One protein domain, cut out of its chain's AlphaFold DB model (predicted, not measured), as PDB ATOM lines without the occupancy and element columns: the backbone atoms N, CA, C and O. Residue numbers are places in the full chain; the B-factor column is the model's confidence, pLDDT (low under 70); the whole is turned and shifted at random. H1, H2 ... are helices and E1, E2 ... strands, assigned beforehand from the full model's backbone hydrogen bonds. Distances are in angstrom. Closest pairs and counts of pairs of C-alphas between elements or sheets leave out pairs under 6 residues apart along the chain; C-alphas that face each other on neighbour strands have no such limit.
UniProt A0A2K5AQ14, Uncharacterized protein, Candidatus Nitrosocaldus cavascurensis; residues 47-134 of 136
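Overview. This is residues 47 to 134 of the 136 residues of an uncharacterized protein of Candidatus Nitrosocaldus cavascurensis (UniProt A0A2K5AQ14). A small antiparallel hairpin of strands, E1 and E2, with the short helix H5 at its open end, makes one lobe, and residues 105 to 115 join it to a larger lobe of four helices, H1 to H4. In the larger lobe H2 packs on H4 and meets H3 at a corner, while H1 packs on H3. The printed part has 88 residues, with five named helices and two named strands in the order H1, H2, H3, H4, E1, E2, H5; the class is mostly helix. It is loose, with a radius of gyration of the C-alphas of 16.4 A, and spans 51 by 26 by 19 A.

Arrangement. Look first at E1, residues 116 to 119, and E2, residues 122 to 125, an antiparallel hairpin at 142 degrees; N 117 and O 124 are 2.8 A apart, within hydrogen-bond range. The closest C-alphas of E1 and H5, residues 126 to 132, are Val 116 and Leu 126, 5.7 A apart. H4, residues 95 to 104, touches H2, residues 58 to 68, at a steep tilt of 39 degrees, the same way, closest at C-alphas Gly 95 and Gly 58, 3.6 A. H3, residues 70 to 86, only just touches H2, only at the corner, with 3 pairs of C-alphas within 8 A, closest at Met 73 and Glu 66, 5.6 A. With residues 77 to 84 alone H3 touches H1, residues 47 to 52, closest at C-alphas Ala 81 and Leu 50, 5.6 A. H3 and H4 are apart. Every O i to N i+4 pair is within hydrogen-bond range in H1, H2, H4 and H5, and 10 of 13 in H3.

Along the chain. Find C-alpha 47, where H1 begins, at (47.341, -11.555, 162.796). H3 runs 24.6 A from C-alpha 70 at (48.154, -18.471, 173.639), H2 15.2 A and H4 14.3 A. H5 ends at C-alpha 132, (11.106, -35.096, 172.403).

Size, cuts and confidence. The C-alphas farthest apart, Ser 86 and Asp 134, are 53.4 A apart. The printed part has no cut; the link from H4 to E1 is long, with 11 residues. Residues 132 to 134 have pLDDT under 70.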
ATOM      1  N   ARG A  47      48.735 -11.397 162.368       96.88
ATOM      2  CA  ARG A  47      47.341 -11.555 162.796       96.88
ATOM      3  C   ARG A  47      46.370 -10.853 161.851       96.88
ATOM      4  O   ARG A  47      45.380 -11.458 161.467       96.88
ATOM      5  N   GLU A  48      46.647  -9.607 161.461       96.38
ATOM      6  CA  GLU A  48      45.804  -8.864 160.509       96.38
ATOM      7  C   GLU A  48      45.744  -9.565 159.149       96.38
ATOM      8  O   GLU A  48      44.679  -9.660 158.551       96.38
ATOM      9  N   ILE A  49      46.870 -10.109 158.686       95.81
ATOM     10  CA  ILE A  49      46.938 -10.827 157.408       95.81
ATOM     11  C   ILE A  49      46.092 -12.096 157.443       95.81
ATOM     12  O   ILE A  49      45.368 -12.369 156.485       95.81
ATOM     13  N   LEU A  50      46.166 -12.856 158.538       96.56
ATOM     14  CA  LEU A  50      45.299 -14.011 158.740       96.56
ATOM     15  C   LEU A  50      43.829 -13.585 158.817       96.56
ATOM     16  O   LEU A  50      43.008 -14.163 158.118       96.56
ATOM     17  N   LEU A  51      43.509 -12.553 159.603       96.69
ATOM     18  CA  LEU A  51      42.139 -12.074 159.797       96.69
ATOM     19  C   LEU A  51      41.467 -11.664 158.480       96.69
ATOM     20  O   LEU A  51      40.318 -12.017 158.247       96.69
ATOM     21  N   GLU A  52      42.194 -10.997 157.584       95.38
ATOM     22  CA  GLU A  52      41.693 -10.618 156.253       95.38
ATOM     23  C   GLU A  52      41.381 -11.810 155.337       95.38
ATOM     24  O   GLU A  52      40.641 -11.655 154.367       95.38
ATOM     25  N   HIS A  53      41.937 -12.986 155.635       95.81
ATOM     26  CA  HIS A  53      41.680 -14.228 154.905       95.81
ATOM     27  C   HIS A  53      40.648 -15.121 155.599       95.81
ATOM     28  O   HIS A  53      40.357 -16.206 155.094       95.81
ATOM     29  N   LEU A  54      40.090 -14.695 156.737       96.94
ATOM     30  CA  LEU A  54      39.044 -15.424 157.444       96.94
ATOM     31  C   LEU A  54      37.654 -14.979 156.989       96.94
ATOM     32  O   LEU A  54      37.391 -13.802 156.755       96.94
ATOM     33  N   THR A  55      36.739 -15.939 156.890       95.75
ATOM     34  CA  THR A  55      35.323 -15.691 156.598       95.75
ATOM     35  C   THR A  55      34.407 -16.457 157.556       95.75
ATOM     36  O   THR A  55      34.869 -17.215 158.418       95.75
ATOM     37  N   ASP A  56      33.097 -16.245 157.431       92.31
ATOM     38  CA  ASP A  56      32.065 -16.733 158.348       92.31
ATOM     39  C   ASP A  56      32.363 -16.345 159.809       92.31
ATOM     40  O   ASP A  56      32.550 -15.176 160.131       92.31
ATOM     41  N   ARG A  57      32.427 -17.333 160.711       91.81
ATOM     42  CA  ARG A  57      32.795 -17.168 162.127       91.81
ATOM     43  C   ARG A  57      34.300 -17.347 162.366       91.81
ATOM     44  O   ARG A  57      34.704 -17.693 163.470       91.81
ATOM     45  N   GLY A  58      35.138 -17.176 161.340       95.25
ATOM     46  CA  GLY A  58      36.583 -17.406 161.425       95.25
ATOM     47  C   GLY A  58      37.289 -16.539 162.467       95.25
ATOM     48  O   GLY A  58      38.130 -17.055 163.198       95.25
ATOM     49  N   GLU A  59      36.908 -15.266 162.591       96.31
ATOM     50  CA  GLU A  59      37.436 -14.362 163.626       96.31
ATOM     51  C   GLU A  59      37.160 -14.892 165.039       96.31
ATOM     52  O   GLU A  59      38.081 -14.995 165.841       96.31
ATOM     53  N   GLU A  60      35.933 -15.345 165.310       95.75
ATOM     54  CA  GLU A  60      35.561 -15.932 166.606       95.75
ATOM     55  C   GLU A  60      36.391 -17.187 166.918       95.75
ATOM     56  O   GLU A  60      36.823 -17.402 168.051       95.75
ATOM     57  N   VAL A  61      36.658 -18.014 165.900       96.44
ATOM     58  CA  VAL A  61      37.524 -19.188 166.057       96.44
ATOM     59  C   VAL A  61      38.957 -18.780 166.381       96.44
ATOM     60  O   VAL A  61      39.570 -19.386 167.261       96.44
ATOM     61  N   LEU A  62      39.491 -17.772 165.686       97.81
ATOM     62  CA  LEU A  62      40.837 -17.259 165.924       97.81
ATOM     63  C   LEU A  62      40.967 -16.709 167.349       97.81
ATOM     64  O   LEU A  62      41.895 -17.093 168.054       97.81
ATOM     65  N   GLU A  63      40.015 -15.894 167.799       97.38
ATOM     66  CA  GLU A  63      39.997 -15.343 169.158       97.38
ATOM     67  C   GLU A  63      39.906 -16.440 170.223       97.38
ATOM     68  O   GLU A  63      40.676 -16.449 171.187       97.38
ATOM     69  N   ALA A  64      39.012 -17.416 170.035       97.19
ATOM     70  CA  ALA A  64      38.881 -18.545 170.948       97.19
ATOM     71  C   ALA A  64      40.172 -19.376 171.015       97.19
ATOM     72  O   ALA A  64      40.552 -19.835 172.096       97.19
ATOM     73  N   ALA A  65      40.855 -19.553 169.881       97.62
ATOM     74  CA  ALA A  65      42.130 -20.249 169.805       97.62
ATOM     75  C   ALA A  65      43.247 -19.470 170.512       97.62
ATOM     76  O   ALA A  65      43.980 -20.059 171.304       97.62
ATOM     77  N   GLU A  66      43.363 -18.161 170.267       97.88
ATOM     78  CA  GLU A  66      44.336 -17.278 170.926       97.88
ATOM     79  C   GLU A  66      44.147 -17.276 172.448       97.88
ATOM     80  O   GLU A  66      45.125 -17.330 173.194       97.88
ATOM     81  N   HIS A  67      42.897 -17.278 172.912       97.81
ATOM     82  CA  HIS A  67      42.573 -17.313 174.335       97.81
ATOM     83  C   HIS A  67      42.874 -18.677 174.984       97.81
ATOM     84  O   HIS A  67      43.422 -18.731 176.083       97.81
ATOM     85  N   GLN A  68      42.525 -19.787 174.323       97.88
ATOM     86  CA  GLN A  68      42.695 -21.141 174.878       97.88
ATOM     87  C   GLN A  68      44.128 -21.677 174.747       97.88
ATOM     88  O   GLN A  68      44.567 -22.448 175.600       97.88
ATOM     89  N   TYR A  69      44.853 -21.271 173.703       97.88
ATOM     90  CA  TYR A  69      46.180 -21.782 173.344       97.88
ATOM     91  C   TYR A  69      47.166 -20.644 173.015       97.88
ATOM     92  O   TYR A  69      47.727 -20.596 171.917       97.88
ATOM     93  N   PRO A  70      47.406 -19.694 173.939       97.69
ATOM     94  CA  PRO A  70      48.154 -18.471 173.639       97.69
ATOM     95  C   PRO A  70      49.602 -18.734 173.211       97.69
ATOM     96  O   PRO A  70      50.141 -18.027 172.360       97.69
ATOM     97  N   ARG A  71      50.250 -19.759 173.780       97.50
ATOM     98  CA  ARG A  71      51.645 -20.088 173.452       97.50
ATOM     99  C   ARG A  71      51.754 -20.697 172.065       97.50
ATOM    100  O   ARG A  71      52.647 -20.343 171.310       97.50
ATOM    101  N   GLU A  72      50.855 -21.609 171.736       97.50
ATOM    102  CA  GLU A  72      50.833 -22.327 170.471       97.50
ATOM    103  C   GLU A  72      50.426 -21.384 169.333       97.50
ATOM    104  O   GLU A  72      51.079 -21.349 168.286       97.50
ATOM    105  N   MET A  73      49.419 -20.541 169.572       97.69
ATOM    106  CA  MET A  73      48.948 -19.555 168.599       97.69
ATOM    107  C   MET A  73      50.000 -18.495 168.264       97.69
ATOM    108  O   MET A  73      50.087 -18.093 167.103       97.69
ATOM    109  N   ALA A  74      50.880 -18.139 169.208       97.31
ATOM    110  CA  ALA A  74      52.018 -17.255 168.941       97.31
ATOM    111  C   ALA A  74      52.964 -17.787 167.845       97.31
ATOM    112  O   ALA A  74      53.608 -16.999 167.157       97.31
ATOM    113  N   PHE A  75      53.032 -19.110 167.643       96.44
ATOM    114  CA  PHE A  75      53.821 -19.724 166.567       96.44
ATOM    115  C   PHE A  75      52.994 -20.060 165.322       96.44
ATOM    116  O   PHE A  75      53.536 -20.115 164.217       96.44
ATOM    117  N   ILE A  76      51.696 -20.316 165.487       96.94
ATOM    118  CA  ILE A  76      50.802 -20.721 164.397       96.94
ATOM    119  C   ILE A  76      50.392 -19.523 163.534       96.94
ATOM    120  O   ILE A  76      50.419 -19.634 162.309       96.94
ATOM    121  N   ILE A  77      50.083 -18.368 164.133       97.75
ATOM    122  CA  ILE A  77      49.661 -17.164 163.395       97.75
ATOM    123  C   ILE A  77      50.727 -16.708 162.380       97.75
ATOM    124  O   ILE A  77      50.378 -16.543 161.207       97.75
ATOM    125  N   PRO A  78      52.024 -16.591 162.740       97.75
ATOM    126  CA  PRO A  78      53.065 -16.251 161.769       97.75
ATOM    127  C   PRO A  78      53.180 -17.260 160.623       97.75
ATOM    128  O   PRO A  78      53.413 -16.877 159.477       97.75
ATOM    129  N   LYS A  79      52.978 -18.557 160.899       96.62
ATOM    130  CA  LYS A  79      53.006 -19.600 159.864       96.62
ATOM    131  C   LYS A  79      51.852 -19.437 158.884       96.62
ATOM    132  O   LYS A  79      52.098 -19.410 157.682       96.62
ATOM    133  N   PHE A  80      50.629 -19.246 159.373       96.12
ATOM    134  CA  PHE A  80      49.489 -18.938 158.508       96.12
ATOM    135  C   PHE A  80      49.752 -17.701 157.650       96.12
ATOM    136  O   PHE A  80      49.601 -17.760 156.432       96.12
ATOM    137  N   ALA A  81      50.221 -16.610 158.260       96.31
ATOM    138  CA  ALA A  81      50.541 -15.389 157.534       96.31
ATOM    139  C   ALA A  81      51.625 -15.613 156.470       96.31
ATOM    140  O   ALA A  81      51.507 -15.081 155.369       96.31
ATOM    141  N   SER A  82      52.656 -16.418 156.752       96.31
ATOM    142  CA  SER A  82      53.682 -16.760 155.757       96.31
ATOM    143  C   SER A  82      53.116 -17.552 154.576       96.31
ATOM    144  O   SER A  82      53.421 -17.225 153.430       96.31
ATOM    145  N   LEU A  83      52.235 -18.523 154.834       95.81
ATOM    146  CA  LEU A  83      51.615 -19.342 153.792       95.81
ATOM    147  C   LEU A  83      50.665 -18.505 152.928       95.81
ATOM    148  O   LEU A  83      50.676 -18.617 151.704       95.81
ATOM    149  N   ILE A  84      49.916 -17.592 153.545       94.75
ATOM    150  CA  ILE A  84      49.080 -16.612 152.844       94.75
ATOM    151  C   ILE A  84      49.942 -15.694 151.965       94.75
ATOM    152  O   ILE A  84      49.683 -15.563 150.771       94.75
ATOM    153  N   LYS A  85      51.012 -15.105 152.522       93.75
ATOM    154  CA  LYS A  85      51.943 -14.227 151.782       93.75
ATOM    155  C   LYS A  85      52.593 -14.939 150.593       93.75
ATOM    156  O   LYS A  85      52.821 -14.312 149.564       93.75
ATOM    157  N   SER A  86      52.898 -16.229 150.739       95.62
ATOM    158  CA  SER A  86      53.494 -17.050 149.677       95.62
ATOM    159  C   SER A  86      52.503 -17.459 148.577       95.62
ATOM    160  O   SER A  86      52.929 -17.888 147.507       95.62
ATOM    161  N   GLY A  87      51.194 -17.325 148.817       93.19
ATOM    162  CA  GLY A  87      50.144 -17.771 147.899       93.19
ATOM    163  C   GLY A  87      49.875 -19.282 147.922       93.19
ATOM    164  O   GLY A  87      49.154 -19.783 147.060       93.19
ATOM    165  N   GLU A  88      50.434 -20.017 148.888       92.62
ATOM    166  CA  GLU A  88      50.145 -21.445 149.088       92.62
ATOM    167  C   GLU A  88      48.696 -21.676 149.540       92.62
ATOM    168  O   GLU A  88      48.057 -22.650 149.133       92.62
ATOM    169  N   VAL A  89      48.151 -20.751 150.337       89.00
ATOM    170  CA  VAL A  89      46.728 -20.741 150.692       89.00
ATOM    171  C   VAL A  89      45.934 -20.135 149.540       89.00
ATOM    172  O   VAL A  89      46.092 -18.963 149.201       89.00
ATOM    173  N   LYS A  90      45.053 -20.939 148.941       84.69
ATOM    174  CA  LYS A  90      44.155 -20.495 147.873       84.69
ATOM    175  C   LYS A  90      42.791 -20.133 148.453       84.69
ATOM    176  O   LYS A  90      42.110 -21.001 148.987       84.69
ATOM    177  N   GLY A  91      42.369 -18.887 148.257       89.00
ATOM    178  CA  GLY A  91      41.039 -18.416 148.655       89.00
ATOM    179  C   GLY A  91      40.919 -18.057 150.140       89.00
ATOM    180  O   GLY A  91      41.920 -17.889 150.833       89.00
ATOM    181  N   MET A  92      39.671 -17.896 150.591       95.00
ATOM    182  CA  MET A  92      39.332 -17.578 151.982       95.00
ATOM    183  C   MET A  92      39.262 -18.849 152.836       95.00
ATOM    184  O   MET A  92      38.914 -19.916 152.336       95.00
ATOM    185  N   ILE A  93      39.548 -18.713 154.129       96.12
ATOM    186  CA  ILE A  93      39.486 -19.779 155.132       96.12
ATOM    187  C   ILE A  93      38.225 -19.559 155.977       96.12
ATOM    188  O   ILE A  93      38.080 -18.528 156.636       96.12
ATOM    189  N   THR A  94      37.298 -20.515 155.983       96.38
ATOM    190  CA  THR A  94      36.101 -20.429 156.839       96.38
ATOM    191  C   THR A  94      36.441 -20.746 158.299       96.38
ATOM    192  O   THR A  94      37.464 -21.366 158.608       96.38
ATOM    193  N   GLY A  95      35.554 -20.399 159.236       94.56
ATOM    194  CA  GLY A  95      35.710 -20.824 160.634       94.56
ATOM    195  C   GLY A  95      35.742 -22.350 160.813       94.56
ATOM    196  O   GLY A  95      36.453 -22.858 161.681       94.56
ATOM    197  N   ALA A  96      35.027 -23.099 159.966       94.06
ATOM    198  CA  ALA A  96      35.063 -24.559 159.977       94.06
ATOM    199  C   ALA A  96      36.430 -25.098 159.522       94.06
ATOM    200  O   ALA A  96      36.964 -26.007 160.166       94.06
ATOM    201  N   ASP A  97      37.014 -24.501 158.478       95.94
ATOM    202  CA  ASP A  97      38.353 -24.846 157.991       95.94
ATOM    203  C   ASP A  97      39.406 -24.571 159.064       95.94
ATOM    204  O   ASP A  97      40.220 -25.443 159.374       95.94
ATOM    205  N   LEU A  98      39.349 -23.394 159.702       96.81
ATOM    206  CA  LEU A  98      40.286 -23.036 160.763       96.81
ATOM    207  C   LEU A  98      40.200 -24.022 161.938       96.81
ATOM    208  O   LEU A  98      41.227 -24.530 162.387       96.81
ATOM    209  N   LEU A  99      38.991 -24.374 162.392       96.31
ATOM    210  CA  LEU A  99      38.805 -25.404 163.422       96.31
ATOM    211  C   LEU A  99      39.352 -26.771 163.003       96.31
ATOM    212  O   LEU A  99      39.828 -27.523 163.854       96.31
ATOM    213  N   ALA A 100      39.206 -27.154 161.735       96.12
ATOM    214  CA  ALA A 100      39.703 -28.433 161.237       96.12
ATOM    215  C   ALA A 100      41.238 -28.464 161.220       96.12
ATOM    216  O   ALA A 100      41.833 -29.444 161.670       96.12
ATOM    217  N   ILE A 101      41.874 -27.375 160.781       95.94
ATOM    218  CA  ILE A 101      43.335 -27.238 160.766       95.94
ATOM    219  C   ILE A 101      43.890 -27.225 162.192       95.94
ATOM    220  O   ILE A 101      44.832 -27.950 162.493       95.94
ATOM    221  N   LEU A 102      43.294 -26.451 163.100       96.88
ATOM    222  CA  LEU A 102      43.736 -26.416 164.496       96.88
ATOM    223  C   LEU A 102      43.608 -27.798 165.156       96.88
ATOM    224  O   LEU A 102      44.536 -28.254 165.825       96.88
ATOM    225  N   ARG A 103      42.521 -28.531 164.880       96.38
ATOM    226  CA  ARG A 103      42.354 -29.911 165.359       96.38
ATOM    227  C   ARG A 103      43.383 -30.879 164.780       96.38
ATOM    228  O   ARG A 103      43.836 -31.756 165.512       96.38
ATOM    229  N   SER A 104      43.778 -30.728 163.515       96.56
ATOM    230  CA  SER A 104      44.772 -31.615 162.891       96.56
ATOM    231  C   SER A 104      46.165 -31.470 163.510       96.56
ATOM    232  O   SER A 104      46.924 -32.436 163.534       96.56
ATOM    233  N   VAL A 105      46.472 -30.303 164.087       95.00
ATOM    234  CA  VAL A 105      47.710 -30.052 164.845       95.00
ATOM    235  C   VAL A 105      47.555 -30.268 166.358       95.00
ATOM    236  O   VAL A 105      48.461 -29.949 167.122       95.00
ATOM    237  N   GLY A 106      46.425 -30.829 166.803       96.25
ATOM    238  CA  GLY A 106      46.181 -31.196 168.202       96.25
ATOM    239  C   GLY A 106      45.572 -30.097 169.080       96.25
ATOM    240  O   GLY A 106      45.429 -30.302 170.285       96.25
ATOM    241  N   LEU A 107      45.173 -28.956 168.510       97.06
ATOM    242  CA  LEU A 107      44.506 -27.874 169.238       97.06
ATOM    243  C   LEU A 107      42.988 -28.026 169.152       97.06
ATOM    244  O   LEU A 107      42.352 -27.717 168.143       97.06
ATOM    245  N   ASN A 108      42.391 -28.513 170.237       95.50
ATOM    246  CA  ASN A 108      40.951 -28.723 170.325       95.50
ATOM    247  C   ASN A 108      40.232 -27.477 170.864       95.50
ATOM    248  O   ASN A 108      39.777 -27.452 172.007       95.50
ATOM    249  N   VAL A 109      40.141 -26.445 170.024       95.81
ATOM    250  CA  VAL A 109      39.468 -25.179 170.350       95.81
ATOM    251  C   VAL A 109      37.977 -25.407 170.572       95.81
ATOM    252  O   VAL A 109      37.267 -25.889 169.687       95.81
ATOM    253  N   ARG A 110      37.492 -25.039 171.760       93.31
ATOM    254  CA  ARG A 110      36.067 -25.088 172.095       93.31
ATOM    255  C   ARG A 110      35.402 -23.759 171.773       93.31
ATOM    256  O   ARG A 110      35.887 -22.716 172.193       93.31
ATOM    257  N   LEU A 111      34.283 -23.812 171.062       90.50
ATOM    258  CA  LEU A 111      33.422 -22.655 170.827       90.50
ATOM    259  C   LEU A 111      32.125 -22.836 171.600       90.50
ATOM    260  O   LEU A 111      31.559 -23.933 171.587       90.50
ATOM    261  N   ASP A 112      31.602 -21.754 172.167       80.00
ATOM    262  CA  ASP A 112      30.272 -21.723 172.778       80.00
ATOM    263  C   ASP A 112      29.196 -21.669 171.680       80.00
ATOM    264  O   ASP A 112      28.484 -20.690 171.472       80.00
ATOM    265  N   SER A 113      29.107 -22.748 170.899       74.19
ATOM    266  CA  SER A 113      28.175 -22.871 169.780       74.19
ATOM    267  C   SER A 113      26.842 -23.446 170.241       74.19
ATOM    268  O   SER A 113      26.791 -24.515 170.849       74.19
ATOM    269  N   ARG A 114      25.734 -22.797 169.868       70.25
ATOM    270  CA  ARG A 114      24.389 -23.372 169.994       70.25
ATOM    271  C   ARG A 114      23.931 -23.900 168.636       70.25
ATOM    272  O   ARG A 114      23.751 -23.122 167.706       70.25
ATOM    273  N   ILE A 115      23.712 -25.212 168.531       72.31
ATOM    274  CA  ILE A 115      23.151 -25.830 167.321       72.31
ATOM    275  C   ILE A 115      21.624 -25.700 167.359       72.31
ATOM    276  O   ILE A 115      20.970 -26.208 168.278       72.31
ATOM    277  N   VAL A 116      21.064 -25.031 166.354       72.88
ATOM    278  CA  VAL A 116      19.618 -24.876 166.151       72.88
ATOM    279  C   VAL A 116      19.204 -25.557 164.848       72.88
ATOM    280  O   VAL A 116      19.915 -25.484 163.851       72.88
ATOM    281  N   ILE A 117      18.065 -26.246 164.871       77.44
ATOM    282  CA  ILE A 117      17.435 -26.863 163.703       77.44
ATOM    283  C   ILE A 117      16.171 -26.071 163.388       77.44
ATOM    284  O   ILE A 117      15.346 -25.848 164.273       77.44
ATOM    285  N   GLU A 118      15.990 -25.693 162.128       78.69
ATOM    286  CA  GLU A 118      14.715 -25.173 161.644       78.69
ATOM    287  C   GLU A 118      13.778 -26.340 161.295       78.69
ATOM    288  O   GLU A 118      14.108 -27.199 160.476       78.69
ATOM    289  N   LYS A 119      12.612 -26.399 161.945       77.25
ATOM    290  CA  LYS A 119      11.535 -27.351 161.647       77.25
ATOM    291  C   LYS A 119      10.212 -26.592 161.601       77.25
ATOM    292  O   LYS A 119       9.836 -25.952 162.582       77.25
ATOM    293  N   ASP A 120       9.514 -26.667 160.471       78.25
ATOM    294  CA  ASP A 120       8.212 -26.017 160.255       78.25
ATOM    295  C   ASP A 120       8.233 -24.500 160.558       78.25
ATOM    296  O   ASP A 120       7.340 -23.974 161.222       78.25
ATOM    297  N   GLY A 121       9.303 -23.803 160.151       81.25
ATOM    298  CA  GLY A 121       9.490 -22.364 160.393       81.25
ATOM    299  C   GLY A 121       9.800 -21.984 161.848       81.25
ATOM    300  O   GLY A 121       9.782 -20.804 162.198       81.25
ATOM    301  N   ARG A 122      10.075 -22.964 162.720       78.56
ATOM    302  CA  ARG A 122      10.488 -22.748 164.114       78.56
ATOM    303  C   ARG A 122      11.918 -23.227 164.327       78.56
ATOM    304  O   ARG A 122      12.268 -24.342 163.945       78.56
ATOM    305  N   PHE A 123      12.723 -22.407 164.997       81.44
ATOM    306  CA  PHE A 123      14.067 -22.781 165.433       81.44
ATOM    307  C   PHE A 123      13.987 -23.535 166.760       81.44
ATOM    308  O   PHE A 123      13.597 -22.974 167.782       81.44
ATOM    309  N   ILE A 124      14.357 -24.811 166.736       79.44
ATOM    310  CA  ILE A 124      14.366 -25.706 167.892       79.44
ATOM    311  C   ILE A 124      15.823 -26.056 168.182       79.44
ATOM    312  O   ILE A 124      16.587 -26.359 167.263       79.44
ATOM    313  N   SER A 125      16.249 -26.012 169.444       81.62
ATOM    314  CA  SER A 125      17.613 -26.448 169.765       81.62
ATOM    315  C   SER A 125      17.772 -27.950 169.506       81.62
ATOM    316  O   SER A 125      16.832 -28.726 169.688       81.62
ATOM    317  N   LEU A 126      18.972 -28.383 169.109       78.50
ATOM    318  CA  LEU A 126      19.249 -29.807 168.899       78.50
ATOM    319  C   LEU A 126      18.957 -30.636 170.168       78.50
ATOM    320  O   LEU A 126      18.358 -31.703 170.084       78.50
ATOM    321  N   ALA A 127      19.312 -30.108 171.344       78.81
ATOM    322  CA  ALA A 127      19.031 -30.732 172.639       78.81
ATOM    323  C   ALA A 127      17.524 -30.926 172.886       78.81
ATOM    324  O   ALA A 127      17.098 -31.976 173.359       78.81
ATOM    325  N   GLU A 128      16.706 -29.936 172.528       78.31
ATOM    326  CA  GLU A 128      15.250 -30.031 172.652       78.31
ATOM    327  C   GLU A 128      14.655 -31.054 171.669       78.31
ATOM    328  O   GLU A 128      13.692 -31.739 172.014       78.31
ATOM    329  N   LYS A 129      15.245 -31.217 170.474       78.12
ATOM    330  CA  LYS A 129      14.835 -32.261 169.524       78.12
ATOM    331  C   LYS A 129      15.063 -33.669 170.085       78.12
ATOM    332  O   LYS A 129      14.171 -34.496 169.954       78.12
ATOM    333  N   PHE A 130      16.213 -33.923 170.712       77.38
ATOM    334  CA  PHE A 130      16.514 -35.232 171.308       77.38
ATOM    335  C   PHE A 130      15.630 -35.555 172.514       77.38
ATOM    336  O   PHE A 130      15.232 -36.696 172.684       77.38
ATOM    337  N   LYS A 131      15.254 -34.556 173.318       77.44
ATOM    338  CA  LYS A 131      14.365 -34.783 174.465       77.44
ATOM    339  C   LYS A 131      12.950 -35.220 174.054       77.44
ATOM    340  O   LYS A 131      12.308 -35.944 174.794       77.44
ATOM    341  N   LYS A 132      12.461 -34.774 172.890       66.12
ATOM    342  CA  LYS A 132      11.106 -35.096 172.403       66.12
ATOM    343  C   LYS A 132      10.976 -36.498 171.799       66.12
ATOM    344  O   LYS A 132       9.860 -36.976 171.699       66.12
ATOM    345  N   SER A 133      12.072 -37.137 171.383       60.44
ATOM    346  CA  SER A 133      12.029 -38.487 170.796       60.44
ATOM    347  C   SER A 133      11.967 -39.617 171.822       60.44
ATOM    348  O   SER A 133      11.734 -40.749 171.426       60.44
ATOM    349  N   ASP A 134      12.189 -39.324 173.106       58.12
ATOM    350  CA  ASP A 134      12.116 -40.323 174.182       58.12
ATOM    351  C   ASP A 134      10.689 -40.461 174.762       58.12
ATOM    352  O   ASP A 134      10.429 -41.382 175.533       58.12
TER     353      ASP A 134